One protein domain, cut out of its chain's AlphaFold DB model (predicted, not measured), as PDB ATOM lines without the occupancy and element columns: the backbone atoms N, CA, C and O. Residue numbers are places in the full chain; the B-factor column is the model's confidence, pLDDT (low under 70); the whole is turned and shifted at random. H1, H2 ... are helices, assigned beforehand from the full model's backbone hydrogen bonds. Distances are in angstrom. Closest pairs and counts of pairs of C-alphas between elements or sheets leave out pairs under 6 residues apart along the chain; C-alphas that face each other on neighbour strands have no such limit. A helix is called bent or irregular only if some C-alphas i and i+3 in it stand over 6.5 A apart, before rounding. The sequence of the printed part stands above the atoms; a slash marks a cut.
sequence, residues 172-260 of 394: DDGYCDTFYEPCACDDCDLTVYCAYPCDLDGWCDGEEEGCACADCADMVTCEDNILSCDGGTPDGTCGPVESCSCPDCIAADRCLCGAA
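Overview. This is residues 172 to 260 of the 394 residues of an uncharacterized protein of Deltaproteobacteria bacterium (UniProt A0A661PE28). Little regular structure is here: most of the domain is a compact tangle of loops in two halves, residues 172 to 219 and residues 229 to 260, with the short helix H1 running between them along one side. H2, a single short turn, lies within the second half. The printed part has 89 residues, of which 13 are in H1 and then H2, with no named strand; the class is all helix. The radius of gyration of the C-alphas is 11.9 A, and the spans are 35 by 31 by 21 A.

Arrangement. Start at H1, residues 220 to 228, which is irregular: C-alphas 221 and 224 are 7.6 A apart. H2, residues 247 to 250, is close but not clearly touching H1; look at their closest C-alphas, those of Asn 225 and Pro 247, 7.8 A apart. In H1, 3 of 5 O i to N i+4 pairs are within hydrogen-bond range; H2 is too short for such a pair.

Along the chain. Find C-alpha 220 at (13.386, -24.448, 132.257); H1 runs 14.4 A to C-alpha 228. H2 ends at C-alpha 250, (4.507, -13.625, 146.470).

Size, cuts and confidence. The C-alphas of Tyr 180 and Pro 240 are farthest apart, 34.8 A. The printed part has no cut, and the link H1 to H2 is long, 18 residues. Expect pLDDT under 70 at 27 residues, among them 224 to 233 and 251 to 260.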
ATOM      1  N   ASP A 172      23.009 -25.863 146.957       78.94
ATOM      2  CA  ASP A 172      21.771 -26.420 147.536       78.94
ATOM      3  C   ASP A 172      21.878 -26.632 149.069       78.94
ATOM      4  O   ASP A 172      21.833 -27.764 149.576       78.94
ATOM      5  N   ASP A 173      22.060 -25.566 149.843       81.25
ATOM      6  CA  ASP A 173      22.110 -25.600 151.302       81.25
ATOM      7  C   ASP A 173      20.767 -25.208 151.949       81.25
ATOM      8  O   ASP A 173      20.568 -25.419 153.156       81.25
ATOM      9  N   GLY A 174      19.807 -24.772 151.124       79.06
ATOM     10  CA  GLY A 174      18.465 -24.380 151.527       79.06
ATOM     11  C   GLY A 174      18.386 -22.937 152.024       79.06
ATOM     12  O   GLY A 174      17.379 -22.581 152.648       79.06
ATOM     13  N   TYR A 175      19.427 -22.136 151.796       77.00
ATOM     14  CA  TYR A 175      19.496 -20.721 152.111       77.00
ATOM     15  C   TYR A 175      20.037 -19.947 150.917       77.00
ATOM     16  O   TYR A 175      21.218 -20.015 150.629       77.00
ATOM     17  N   CYS A 176      19.211 -19.067 150.356       83.25
ATOM     18  CA  CYS A 176      19.701 -18.146 149.343       83.25
ATOM     19  C   CYS A 176      20.725 -17.151 149.902       83.25
ATOM     20  O   CYS A 176      20.367 -16.161 150.564       83.25
ATOM     21  N   ASP A 177      21.994 -17.350 149.577       83.56
ATOM     22  CA  ASP A 177      23.027 -16.347 149.746       83.56
ATOM     23  C   ASP A 177      23.033 -15.420 148.531       83.56
ATOM     24  O   ASP A 177      23.853 -15.533 147.626       83.56
ATOM     25  N   THR A 178      22.133 -14.434 148.550       74.94
ATOM     26  CA  THR A 178      21.966 -13.401 147.503       74.94
ATOM     27  C   THR A 178      23.250 -12.672 147.067       74.94
ATOM     28  O   THR A 178      23.219 -11.891 146.117       74.94
ATOM     29  N   PHE A 179      24.372 -12.838 147.778       76.12
ATOM     30  CA  PHE A 179      25.661 -12.274 147.388       76.12
ATOM     31  C   PHE A 179      26.512 -13.220 146.525       76.12
ATOM     32  O   PHE A 179      27.365 -12.740 145.774       76.12
ATOM     33  N   TYR A 180      26.320 -14.534 146.647       80.88
ATOM     34  CA  TYR A 180      27.107 -15.556 145.948       80.88
ATOM     35  C   TYR A 180      26.272 -16.415 145.001       80.88
ATOM     36  O   TYR A 180      26.829 -16.961 144.051       80.88
ATOM     37  N   GLU A 181      24.966 -16.492 145.234       82.75
ATOM     38  CA  GLU A 181      24.037 -17.314 144.479       82.75
ATOM     39  C   GLU A 181      23.149 -16.436 143.594       82.75
ATOM     40  O   GLU A 181      22.543 -15.473 144.077       82.75
ATOM     41  N   PRO A 182      23.081 -16.722 142.287       80.31
ATOM     42  CA  PRO A 182      22.167 -16.035 141.391       80.31
ATOM     43  C   PRO A 182      20.712 -16.400 141.692       80.31
ATOM     44  O   PRO A 182      20.394 -17.480 142.186       80.31
ATOM     45  N   CYS A 183      19.794 -15.525 141.290       83.00
ATOM     46  CA  CYS A 183      18.356 -15.722 141.480       83.00
ATOM     47  C   CYS A 183      17.753 -16.904 140.705       83.00
ATOM     48  O   CYS A 183      16.576 -17.219 140.880       83.00
ATOM     49  N   ALA A 184      18.560 -17.556 139.867       77.31
ATOM     50  CA  ALA A 184      18.229 -18.781 139.158       77.31
ATOM     51  C   ALA A 184      18.417 -20.066 139.992       77.31
ATOM     52  O   ALA A 184      18.090 -21.135 139.480       77.31
ATOM     53  N   CYS A 185      18.961 -19.991 141.213       83.06
ATOM     54  CA  CYS A 185      19.115 -21.154 142.093       83.06
ATOM     55  C   CYS A 185      17.787 -21.571 142.742       83.06
ATOM     56  O   CYS A 185      16.990 -20.710 143.125       83.06
ATOM     57  N   ASP A 186      17.585 -22.883 142.903       78.81
ATOM     58  CA  ASP A 186      16.345 -23.511 143.403       78.81
ATOM     59  C   ASP A 186      15.933 -23.058 144.821       78.81
ATOM     60  O   ASP A 186      14.780 -23.212 145.215       78.81
ATOM     61  N   ASP A 187      16.855 -22.545 145.638       78.94
ATOM     62  CA  ASP A 187      16.567 -21.986 146.966       78.94
ATOM     63  C   ASP A 187      16.594 -20.449 147.015       78.94
ATOM     64  O   ASP A 187      16.204 -19.854 148.029       78.94
ATOM     65  N   CYS A 188      16.957 -19.798 145.904       80.06
ATOM     66  CA  CYS A 188      16.928 -18.347 145.714       80.06
ATOM     67  C   CYS A 188      15.686 -17.826 144.997       80.06
ATOM     68  O   CYS A 188      15.243 -16.704 145.278       80.06
ATOM     69  N   ASP A 189      15.108 -18.634 144.120       73.50
ATOM     70  CA  ASP A 189      13.966 -18.319 143.263       73.50
ATOM     71  C   ASP A 189      12.687 -17.877 144.015       73.50
ATOM     72  O   ASP A 189      11.869 -17.128 143.471       73.50
ATOM     73  N   LEU A 190      12.535 -18.279 145.282       66.25
ATOM     74  CA  LEU A 190      11.418 -17.933 146.167       66.25
ATOM     75  C   LEU A 190      11.710 -16.774 147.125       66.25
ATOM     76  O   LEU A 190      10.823 -16.357 147.883       66.25
ATOM     77  N   THR A 191      12.934 -16.246 147.145       68.88
ATOM     78  CA  THR A 191      13.282 -15.179 148.085       68.88
ATOM     79  C   THR A 191      12.797 -13.814 147.613       68.88
ATOM     80  O   THR A 191      12.778 -13.492 146.428       68.88
ATOM     81  N   VAL A 192      12.421 -12.957 148.570       58.91
ATOM     82  CA  VAL A 192      11.897 -11.612 148.271       58.91
ATOM     83  C   VAL A 192      12.906 -10.742 147.510       58.91
ATOM     84  O   VAL A 192      12.504  -9.820 146.805       58.91
ATOM     85  N   TYR A 193      14.203 -11.036 147.657       65.12
ATOM     86  CA  TYR A 193      15.288 -10.327 146.985       65.12
ATOM     87  C   TYR A 193      15.345 -10.644 145.492       65.12
ATOM     88  O   TYR A 193      15.565  -9.737 144.701       65.12
ATOM     89  N   CYS A 194      15.042 -11.883 145.109       71.06
ATOM     90  CA  CYS A 194      14.965 -12.302 143.712       71.06
ATOM     91  C   CYS A 194      13.612 -12.005 143.054       71.06
ATOM     92  O   CYS A 194      13.442 -12.168 141.851       71.06
ATOM     93  N   ALA A 195      12.639 -11.526 143.832       64.62
ATOM     94  CA  ALA A 195      11.329 -11.122 143.335       64.62
ATOM     95  C   ALA A 195      11.214  -9.613 143.039       64.62
ATOM     96  O   ALA A 195      10.145  -9.156 142.614       64.62
ATOM     97  N   TYR A 196      12.254  -8.804 143.296       60.47
ATOM     98  CA  TYR A 196      12.173  -7.356 143.094       60.47
ATOM     99  C   TYR A 196      13.531  -6.663 142.868       60.47
ATOM    100  O   TYR A 196      14.398  -6.758 143.739       60.47
ATOM    101  N   PRO A 197      13.675  -5.813 141.829       59.78
ATOM    102  CA  PRO A 197      12.655  -5.377 140.866       59.78
ATOM    103  C   PRO A 197      12.557  -6.281 139.623       59.78
ATOM    104  O   PRO A 197      13.549  -6.480 138.944       59.78
ATOM    105  N   CYS A 198      11.346  -6.738 139.277       79.75
ATOM    106  CA  CYS A 198      11.084  -7.343 137.965       79.75
ATOM    107  C   CYS A 198      10.962  -6.259 136.886       79.75
ATOM    108  O   CYS A 198      10.014  -5.455 136.919       79.75
ATOM    109  N   ASP A 199      11.862  -6.265 135.914       82.75
ATOM    110  CA  ASP A 199      11.781  -5.457 134.713       82.75
ATOM    111  C   ASP A 199      11.003  -6.240 133.647       82.75
ATOM    112  O   ASP A 199      11.541  -7.027 132.894       82.75
ATOM    113  N   LEU A 200       9.694  -5.966 133.542       79.94
ATOM    114  CA  LEU A 200       8.789  -6.590 132.558       79.94
ATOM    115  C   LEU A 200       9.071  -6.146 131.103       79.94
ATOM    116  O   LEU A 200       8.197  -5.576 130.426       79.94
ATOM    117  N   ASP A 201      10.296  -6.315 130.627       86.44
ATOM    118  CA  ASP A 201      10.767  -5.895 129.314       86.44
ATOM    119  C   ASP A 201      10.709  -7.026 128.266       86.44
ATOM    120  O   ASP A 201      10.847  -6.772 127.058       86.44
ATOM    121  N   GLY A 202      10.351  -8.238 128.704       87.44
ATOM    122  CA  GLY A 202      10.223  -9.432 127.882       87.44
ATOM    123  C   GLY A 202      11.519 -10.230 127.744       87.44
ATOM    124  O   GLY A 202      11.577 -11.100 126.866       87.44
ATOM    125  N   TRP A 203      12.543  -9.915 128.532       85.81
ATOM    126  CA  TRP A 203      13.745 -10.712 128.746       85.81
ATOM    127  C   TRP A 203      13.822 -11.099 130.218       85.81
ATOM    128  O   TRP A 203      13.441 -10.310 131.059       85.81
ATOM    129  N   CYS A 204      14.299 -12.311 130.497       83.12
ATOM    130  CA  CYS A 204      14.627 -12.709 131.858       83.12
ATOM    131  C   CYS A 204      16.128 -12.538 132.076       83.12
ATOM    132  O   CYS A 204      16.919 -13.218 131.406       83.12
ATOM    133  N   ASP A 205      16.514 -11.636 132.969       84.75
ATOM    134  CA  ASP A 205      17.897 -11.504 133.424       84.75
ATOM    135  C   ASP A 205      18.130 -12.405 134.643       84.75
ATOM    136  O   ASP A 205      17.871 -12.006 135.768       84.75
ATOM    137  N   GLY A 206      18.626 -13.628 134.437       72.75
ATOM    138  CA  GLY A 206      18.798 -14.607 135.524       72.75
ATOM    139  C   GLY A 206      19.757 -14.188 136.654       72.75
ATOM    140  O   GLY A 206      19.818 -14.880 137.673       72.75
ATOM    141  N   GLU A 207      20.503 -13.088 136.497       73.69
ATOM    142  CA  GLU A 207      21.335 -12.511 137.561       73.69
ATOM    143  C   GLU A 207      20.555 -11.544 138.474       73.69
ATOM    144  O   GLU A 207      20.894 -11.423 139.651       73.69
ATOM    145  N   GLU A 208      19.513 -10.872 137.968       77.94
ATOM    146  CA  GLU A 208      18.737  -9.854 138.707       77.94
ATOM    147  C   GLU A 208      17.262 -10.245 138.927       77.94
ATOM    148  O   GLU A 208      16.627  -9.768 139.869       77.94
ATOM    149  N   GLU A 209      16.718 -11.132 138.097       81.56
ATOM    150  CA  GLU A 209      15.312 -11.515 138.050       81.56
ATOM    151  C   GLU A 209      15.141 -13.004 138.361       81.56
ATOM    152  O   GLU A 209      15.673 -13.882 137.682       81.56
ATOM    153  N   GLY A 210      14.373 -13.306 139.405       81.06
ATOM    154  CA  GLY A 210      13.992 -14.672 139.743       81.06
ATOM    155  C   GLY A 210      12.747 -15.147 138.994       81.06
ATOM    156  O   GLY A 210      12.044 -14.390 138.318       81.06
ATOM    157  N   CYS A 211      12.390 -16.413 139.210       82.56
ATOM    158  CA  CYS A 211      11.192 -17.054 138.647       82.56
ATOM    159  C   CYS A 211       9.859 -16.373 139.027       82.56
ATOM    160  O   CYS A 211       8.805 -16.694 138.472       82.56
ATOM    161  N   ALA A 212       9.896 -15.414 139.955       76.38
ATOM    162  CA  ALA A 212       8.788 -14.530 140.289       76.38
ATOM    163  C   ALA A 212       8.449 -13.505 139.182       76.38
ATOM    164  O   ALA A 212       7.347 -12.949 139.180       76.38
ATOM    165  N   CYS A 213       9.359 -13.239 138.240       82.06
ATOM    166  CA  CYS A 213       9.136 -12.297 137.145       82.06
ATOM    167  C   CYS A 213       8.422 -12.970 135.959       82.06
ATOM    168  O   CYS A 213       8.665 -14.128 135.616       82.06
ATOM    169  N   ALA A 214       7.480 -12.258 135.329       81.19
ATOM    170  CA  ALA A 214       6.567 -12.857 134.346       81.19
ATOM    171  C   ALA A 214       7.267 -13.303 133.047       81.19
ATOM    172  O   ALA A 214       6.801 -14.224 132.379       81.19
ATOM    173  N   ASP A 215       8.362 -12.646 132.684       84.06
ATOM    174  CA  ASP A 215       9.274 -12.979 131.587       84.06
ATOM    175  C   ASP A 215      10.223 -14.134 131.922       84.06
ATOM    176  O   ASP A 215      10.686 -14.811 131.004       84.06
ATOM    177  N   CYS A 216      10.460 -14.397 133.208       83.69
ATOM    178  CA  CYS A 216      11.279 -15.508 133.696       83.69
ATOM    179  C   CYS A 216      10.504 -16.813 133.858       83.69
ATOM    180  O   CYS A 216      11.102 -17.886 133.832       83.69
ATOM    181  N   ALA A 217       9.174 -16.746 133.967       82.00
ATOM    182  CA  ALA A 217       8.339 -17.912 134.238       82.00
ATOM    183  C   ALA A 217       8.578 -19.070 133.250       82.00
ATOM    184  O   ALA A 217       8.629 -20.215 133.672       82.00
ATOM    185  N   ASP A 218       8.782 -18.799 131.956       79.19
ATOM    186  CA  ASP A 218       8.954 -19.839 130.927       79.19
ATOM    187  C   ASP A 218      10.370 -20.467 130.880       79.19
ATOM    188  O   ASP A 218      10.642 -21.303 130.008       79.19
ATOM    189  N   MET A 219      11.297 -20.074 131.764       78.69
ATOM    190  CA  MET A 219      12.617 -20.705 131.837       78.69
ATOM    191  C   MET A 219      12.517 -22.135 132.373       78.69
ATOM    192  O   MET A 219      11.717 -22.436 133.253       78.69
ATOM    193  N   VAL A 220      13.363 -23.029 131.851       75.56
ATOM    194  CA  VAL A 220      13.386 -24.448 132.257       75.56
ATOM    195  C   VAL A 220      13.687 -24.603 133.752       75.56
ATOM    196  O   VAL A 220      13.142 -25.499 134.388       75.56
ATOM    197  N   THR A 221      14.501 -23.708 134.312       72.94
ATOM    198  CA  THR A 221      14.816 -23.639 135.747       72.94
ATOM    199  C   THR A 221      13.636 -23.178 136.608       72.94
ATOM    200  O   THR A 221      13.665 -23.388 137.805       72.94
ATOM    201  N   CYS A 222      12.574 -22.617 136.019       74.94
ATOM    202  CA  CYS A 222      11.382 -22.129 136.726       74.94
ATOM    203  C   CYS A 222      10.151 -23.049 136.568       74.94
ATOM    204  O   CYS A 222       9.031 -22.685 136.954       74.94
ATOM    205  N   GLU A 223      10.309 -24.233 135.956       73.62
ATOM    206  CA  GLU A 223       9.192 -25.144 135.657       73.62
ATOM    207  C   GLU A 223       8.484 -25.674 136.917       73.62
ATOM    208  O   GLU A 223       7.282 -25.970 136.888       73.62
ATOM    209  N   ASP A 224       9.195 -25.802 138.031       66.56
ATOM    210  CA  ASP A 224       8.661 -26.269 139.308       66.56
ATOM    211  C   ASP A 224       7.760 -25.215 139.986       66.56
ATOM    212  O   ASP A 224       6.670 -25.552 140.472       66.56
ATOM    213  N   ASN A 225       8.127 -23.936 139.893       62.25
ATOM    214  CA  ASN A 225       7.340 -22.799 140.360       62.25
ATOM    215  C   ASN A 225       6.021 -22.668 139.599       62.25
ATOM    216  O   ASN A 225       4.960 -22.488 140.213       62.25
ATOM    217  N   ILE A 226       6.045 -22.878 138.278       64.94
ATOM    218  CA  ILE A 226       4.837 -22.914 137.442       64.94
ATOM    219  C   ILE A 226       3.870 -24.019 137.891       64.94
ATOM    220  O   ILE A 226       2.652 -23.810 137.934       64.94
ATOM    221  N   LEU A 227       4.384 -25.208 138.222       67.31
ATOM    222  CA  LEU A 227       3.555 -26.337 138.658       67.31
ATOM    223  C   LEU A 227       2.880 -26.088 140.014       67.31
ATOM    224  O   LEU A 227       1.900 -26.768 140.341       67.31
ATOM    225  N   SER A 228       3.369 -25.113 140.782       65.88
ATOM    226  CA  SER A 228       2.803 -24.706 142.066       65.88
ATOM    227  C   SER A 228       1.628 -23.708 141.947       65.88
ATOM    228  O   SER A 228       0.863 -23.553 142.907       65.88
ATOM    229  N   CYS A 229       1.430 -23.096 140.768       69.12
ATOM    230  CA  CYS A 229       0.321 -22.188 140.446       69.12
ATOM    231  C   CYS A 229      -0.910 -22.938 139.893       69.12
ATOM    232  O   CYS A 229      -0.808 -23.765 138.979       69.12
ATOM    233  N   ASP A 230      -2.113 -22.621 140.385       68.94
ATOM    234  CA  ASP A 230      -3.371 -23.229 139.917       68.94
ATOM    235  C   ASP A 230      -3.800 -22.607 138.580       68.94
ATOM    236  O   ASP A 230      -4.600 -21.681 138.509       68.94
ATOM    237  N   GLY A 231      -3.247 -23.138 137.493       69.38
ATOM    238  CA  GLY A 231      -3.401 -22.577 136.149       69.38
ATOM    239  C   GLY A 231      -2.166 -22.777 135.279       69.38
ATOM    240  O   GLY A 231      -2.281 -22.725 134.055       69.38
ATOM    241  N   GLY A 232      -1.024 -23.101 135.899       66.50
ATOM    242  CA  GLY A 232       0.230 -23.393 135.210       66.50
ATOM    243  C   GLY A 232       0.868 -22.173 134.548       66.50
ATOM    244  O   GLY A 232       1.642 -22.341 133.613       66.50
ATOM    245  N   THR A 233       0.512 -20.950 134.948       69.94
ATOM    246  CA  THR A 233       1.204 -19.718 134.534       69.94
ATOM    247  C   THR A 233       0.790 -18.577 135.462       69.94
ATOM    248  O   THR A 233      -0.402 -18.515 135.776       69.94
ATOM    249  N   PRO A 234       1.705 -17.672 135.851       70.88
ATOM    250  CA  PRO A 234       1.333 -16.448 136.548       70.88
ATOM    251  C   PRO A 234       0.336 -15.618 135.717       70.88
ATOM    252  O   PRO A 234       0.612 -15.259 134.569       70.88
ATOM    253  N   ASP A 235      -0.853 -15.357 136.253       76.06
ATOM    254  CA  ASP A 235      -1.947 -14.624 135.611       76.06
ATOM    255  C   ASP A 235      -2.216 -13.236 136.224       76.06
ATOM    256  O   ASP A 235      -3.095 -12.494 135.762       76.06
ATOM    257  N   GLY A 236      -1.421 -12.848 137.221       75.38
ATOM    258  CA  GLY A 236      -1.524 -11.602 137.970       75.38
ATOM    259  C   GLY A 236      -2.574 -11.624 139.082       75.38
ATOM    260  O   GLY A 236      -2.865 -10.568 139.657       75.38
ATOM    261  N   THR A 237      -3.184 -12.774 139.387       79.50
ATOM    262  CA  THR A 237      -4.202 -12.899 140.433       79.50
ATOM    263  C   THR A 237      -3.998 -14.106 141.333       79.50
ATOM    264  O   THR A 237      -4.363 -15.217 140.991       79.50
ATOM    265  N   CYS A 238      -3.622 -13.839 142.585       83.38
ATOM    266  CA  CYS A 238      -3.484 -14.859 143.619       83.38
ATOM    267  C   CYS A 238      -4.832 -15.519 144.026       83.38
ATOM    268  O   CYS A 238      -5.535 -15.075 144.946       83.38
ATOM    269  N   GLY A 239      -5.222 -16.601 143.352       81.12
ATOM    270  CA  GLY A 239      -6.439 -17.390 143.560       81.12
ATOM    271  C   GLY A 239      -6.370 -18.275 144.811       81.12
ATOM    272  O   GLY A 239      -5.288 -18.654 145.230       81.12
ATOM    273  N   PRO A 240      -7.488 -18.636 145.468       76.00
ATOM    274  CA  PRO A 240      -7.505 -19.218 146.825       76.00
ATOM    275  C   PRO A 240      -6.876 -20.617 146.981       76.00
ATOM    276  O   PRO A 240      -6.877 -21.151 148.088       76.00
ATOM    277  N   VAL A 241      -6.414 -21.236 145.893       81.31
ATOM    278  CA  VAL A 241      -5.806 -22.579 145.875       81.31
ATOM    279  C   VAL A 241      -4.304 -22.515 145.564       81.31
ATOM    280  O   VAL A 241      -3.608 -23.509 145.737       81.31
ATOM    281  N   GLU A 242      -3.795 -21.358 145.145       79.75
ATOM    282  CA  GLU A 242      -2.397 -21.205 144.739       79.75
ATOM    283  C   GLU A 242      -1.455 -21.193 145.946       79.75
ATOM    284  O   GLU A 242      -1.776 -20.646 147.008       79.75
ATOM    285  N   SER A 243      -0.292 -21.821 145.797       72.94
ATOM    286  CA  SER A 243       0.741 -21.798 146.829       72.94
ATOM    287  C   SER A 243       1.360 -20.394 146.940       72.94
ATOM    288  O   SER A 243       1.206 -19.559 146.050       72.94
ATOM    289  N   CYS A 244       2.091 -20.136 148.024       73.50
ATOM    290  CA  CYS A 244       2.900 -18.918 148.139       73.50
ATOM    291  C   CYS A 244       4.177 -18.940 147.303       73.50
ATOM    292  O   CYS A 244       4.811 -17.904 147.163       73.50
ATOM    293  N   SER A 245       4.496 -20.092 146.717       70.44
ATOM    294  CA  SER A 245       5.530 -20.242 145.699       70.44
ATOM    295  C   SER A 245       5.059 -19.754 144.327       70.44
ATOM    296  O   SER A 245       5.861 -19.598 143.418       70.44
ATOM    297  N   CYS A 246       3.757 -19.493 144.157       77.38
ATOM    298  CA  CYS A 246       3.260 -18.923 142.917       77.38
ATOM    299  C   CYS A 246       3.649 -17.433 142.814       77.38
ATOM    300  O   CYS A 246       3.327 -16.673 143.735       77.38
ATOM    301  N   PRO A 247       4.255 -16.977 141.700       74.00
ATOM    302  CA  PRO A 247       4.664 -15.584 141.506       74.00
ATOM    303  C   PRO A 247       3.564 -14.545 141.761       74.00
ATOM    304  O   PRO A 247       3.800 -13.525 142.408       74.00
ATOM    305  N   ASP A 248       2.322 -14.837 141.362       74.81
ATOM    306  CA  ASP A 248       1.175 -13.943 141.598       74.81
ATOM    307  C   ASP A 248       0.831 -13.769 143.075       74.81
ATOM    308  O   ASP A 248       0.144 -12.821 143.470       74.81
ATOM    309  N   CYS A 249       1.272 -14.723 143.890       79.12
ATOM    310  CA  CYS A 249       1.000 -14.785 145.303       79.12
ATOM    311  C   CYS A 249       2.129 -14.239 146.158       79.12
ATOM    312  O   CYS A 249       1.822 -13.825 147.266       79.12
ATOM    313  N   ILE A 250       3.370 -14.134 145.677       71.19
ATOM    314  CA  ILE A 250       4.507 -13.625 146.470       71.19
ATOM    315  C   ILE A 250       4.206 -12.256 147.104       71.19
ATOM    316  O   ILE A 250       4.498 -12.036 148.276       71.19
ATOM    317  N   ALA A 251       3.539 -11.363 146.368       65.81
ATOM    318  CA  ALA A 251       3.140 -10.042 146.863       65.81
ATOM    319  C   ALA A 251       1.724  -9.995 147.474       65.81
ATOM    320  O   ALA A 251       1.264  -8.932 147.895       65.81
ATOM    321  N   ALA A 252       0.993 -11.111 147.496       67.62
ATOM    322  CA  ALA A 252      -0.326 -11.160 148.108       67.62
ATOM    323  C   ALA A 252      -0.198 -11.196 149.636       67.62
ATOM    324  O   ALA A 252       0.614 -11.944 150.180       67.62
ATOM    325  N   ASP A 253      -1.082 -10.473 150.334       58.78
ATOM    326  CA  ASP A 253      -1.118 -10.376 151.808       58.78
ATOM    327  C   ASP A 253      -1.045 -11.736 152.528       58.78
ATOM    328  O   ASP A 253      -0.617 -11.819 153.675       58.78
ATOM    329  N   ARG A 254      -1.470 -12.820 151.866       61.66
ATOM    330  CA  ARG A 254      -1.476 -14.178 152.427       61.66
ATOM    331  C   ARG A 254      -0.127 -14.911 152.362       61.66
ATOM    332  O   ARG A 254      -0.020 -15.977 152.952       61.66
ATOM    333  N   CYS A 255       0.842 -14.401 151.603       58.12
ATOM    334  CA  CYS A 255       2.063 -15.116 151.217       58.12
ATOM    335  C   CYS A 255       3.360 -14.354 151.480       58.12
ATOM    336  O   CYS A 255       4.413 -14.975 151.549       58.12
ATOM    337  N   LEU A 256       3.268 -13.064 151.801       54.19
ATOM    338  CA  LEU A 256       4.346 -12.274 152.410       54.19
ATOM    339  C   LEU A 256       4.781 -12.782 153.808       54.19
ATOM    340  O   LEU A 256       5.613 -12.163 154.460       54.19
ATOM    341  N   CYS A 257       4.214 -13.894 154.281       48.69
ATOM    342  CA  CYS A 257       4.402 -14.463 155.614       48.69
ATOM    343  C   CYS A 257       4.692 -15.971 155.499       48.69
ATOM    344  O   CYS A 257       3.848 -16.787 155.864       48.69
ATOM    345  N   GLY A 258       5.840 -16.323 154.907       44.16
ATOM    346  CA  GLY A 258       6.216 -17.673 154.464       44.16
ATOM    347  C   GLY A 258       5.852 -18.838 155.402       44.16
ATOM    348  O   GLY A 258       5.856 -18.734 156.626       44.16
ATOM    349  N   ALA A 259       5.576 -20.002 154.806       41.19
ATOM    350  CA  ALA A 259       5.168 -21.229 155.500       41.19
ATOM    351  C   ALA A 259       6.298 -21.947 156.276       41.19
ATOM    352  O   ALA A 259       6.086 -23.052 156.784       41.19
ATOM    353  N   ALA A 260       7.487 -21.355 156.395       41.28
ATOM    354  CA  ALA A 260       8.609 -21.930 157.124       41.28
ATOM    355  C   ALA A 260       9.375 -20.833 157.871       41.28
ATOM    356  O   ALA A 260       9.936 -19.951 157.245       41.28
TER     357      ALA A 260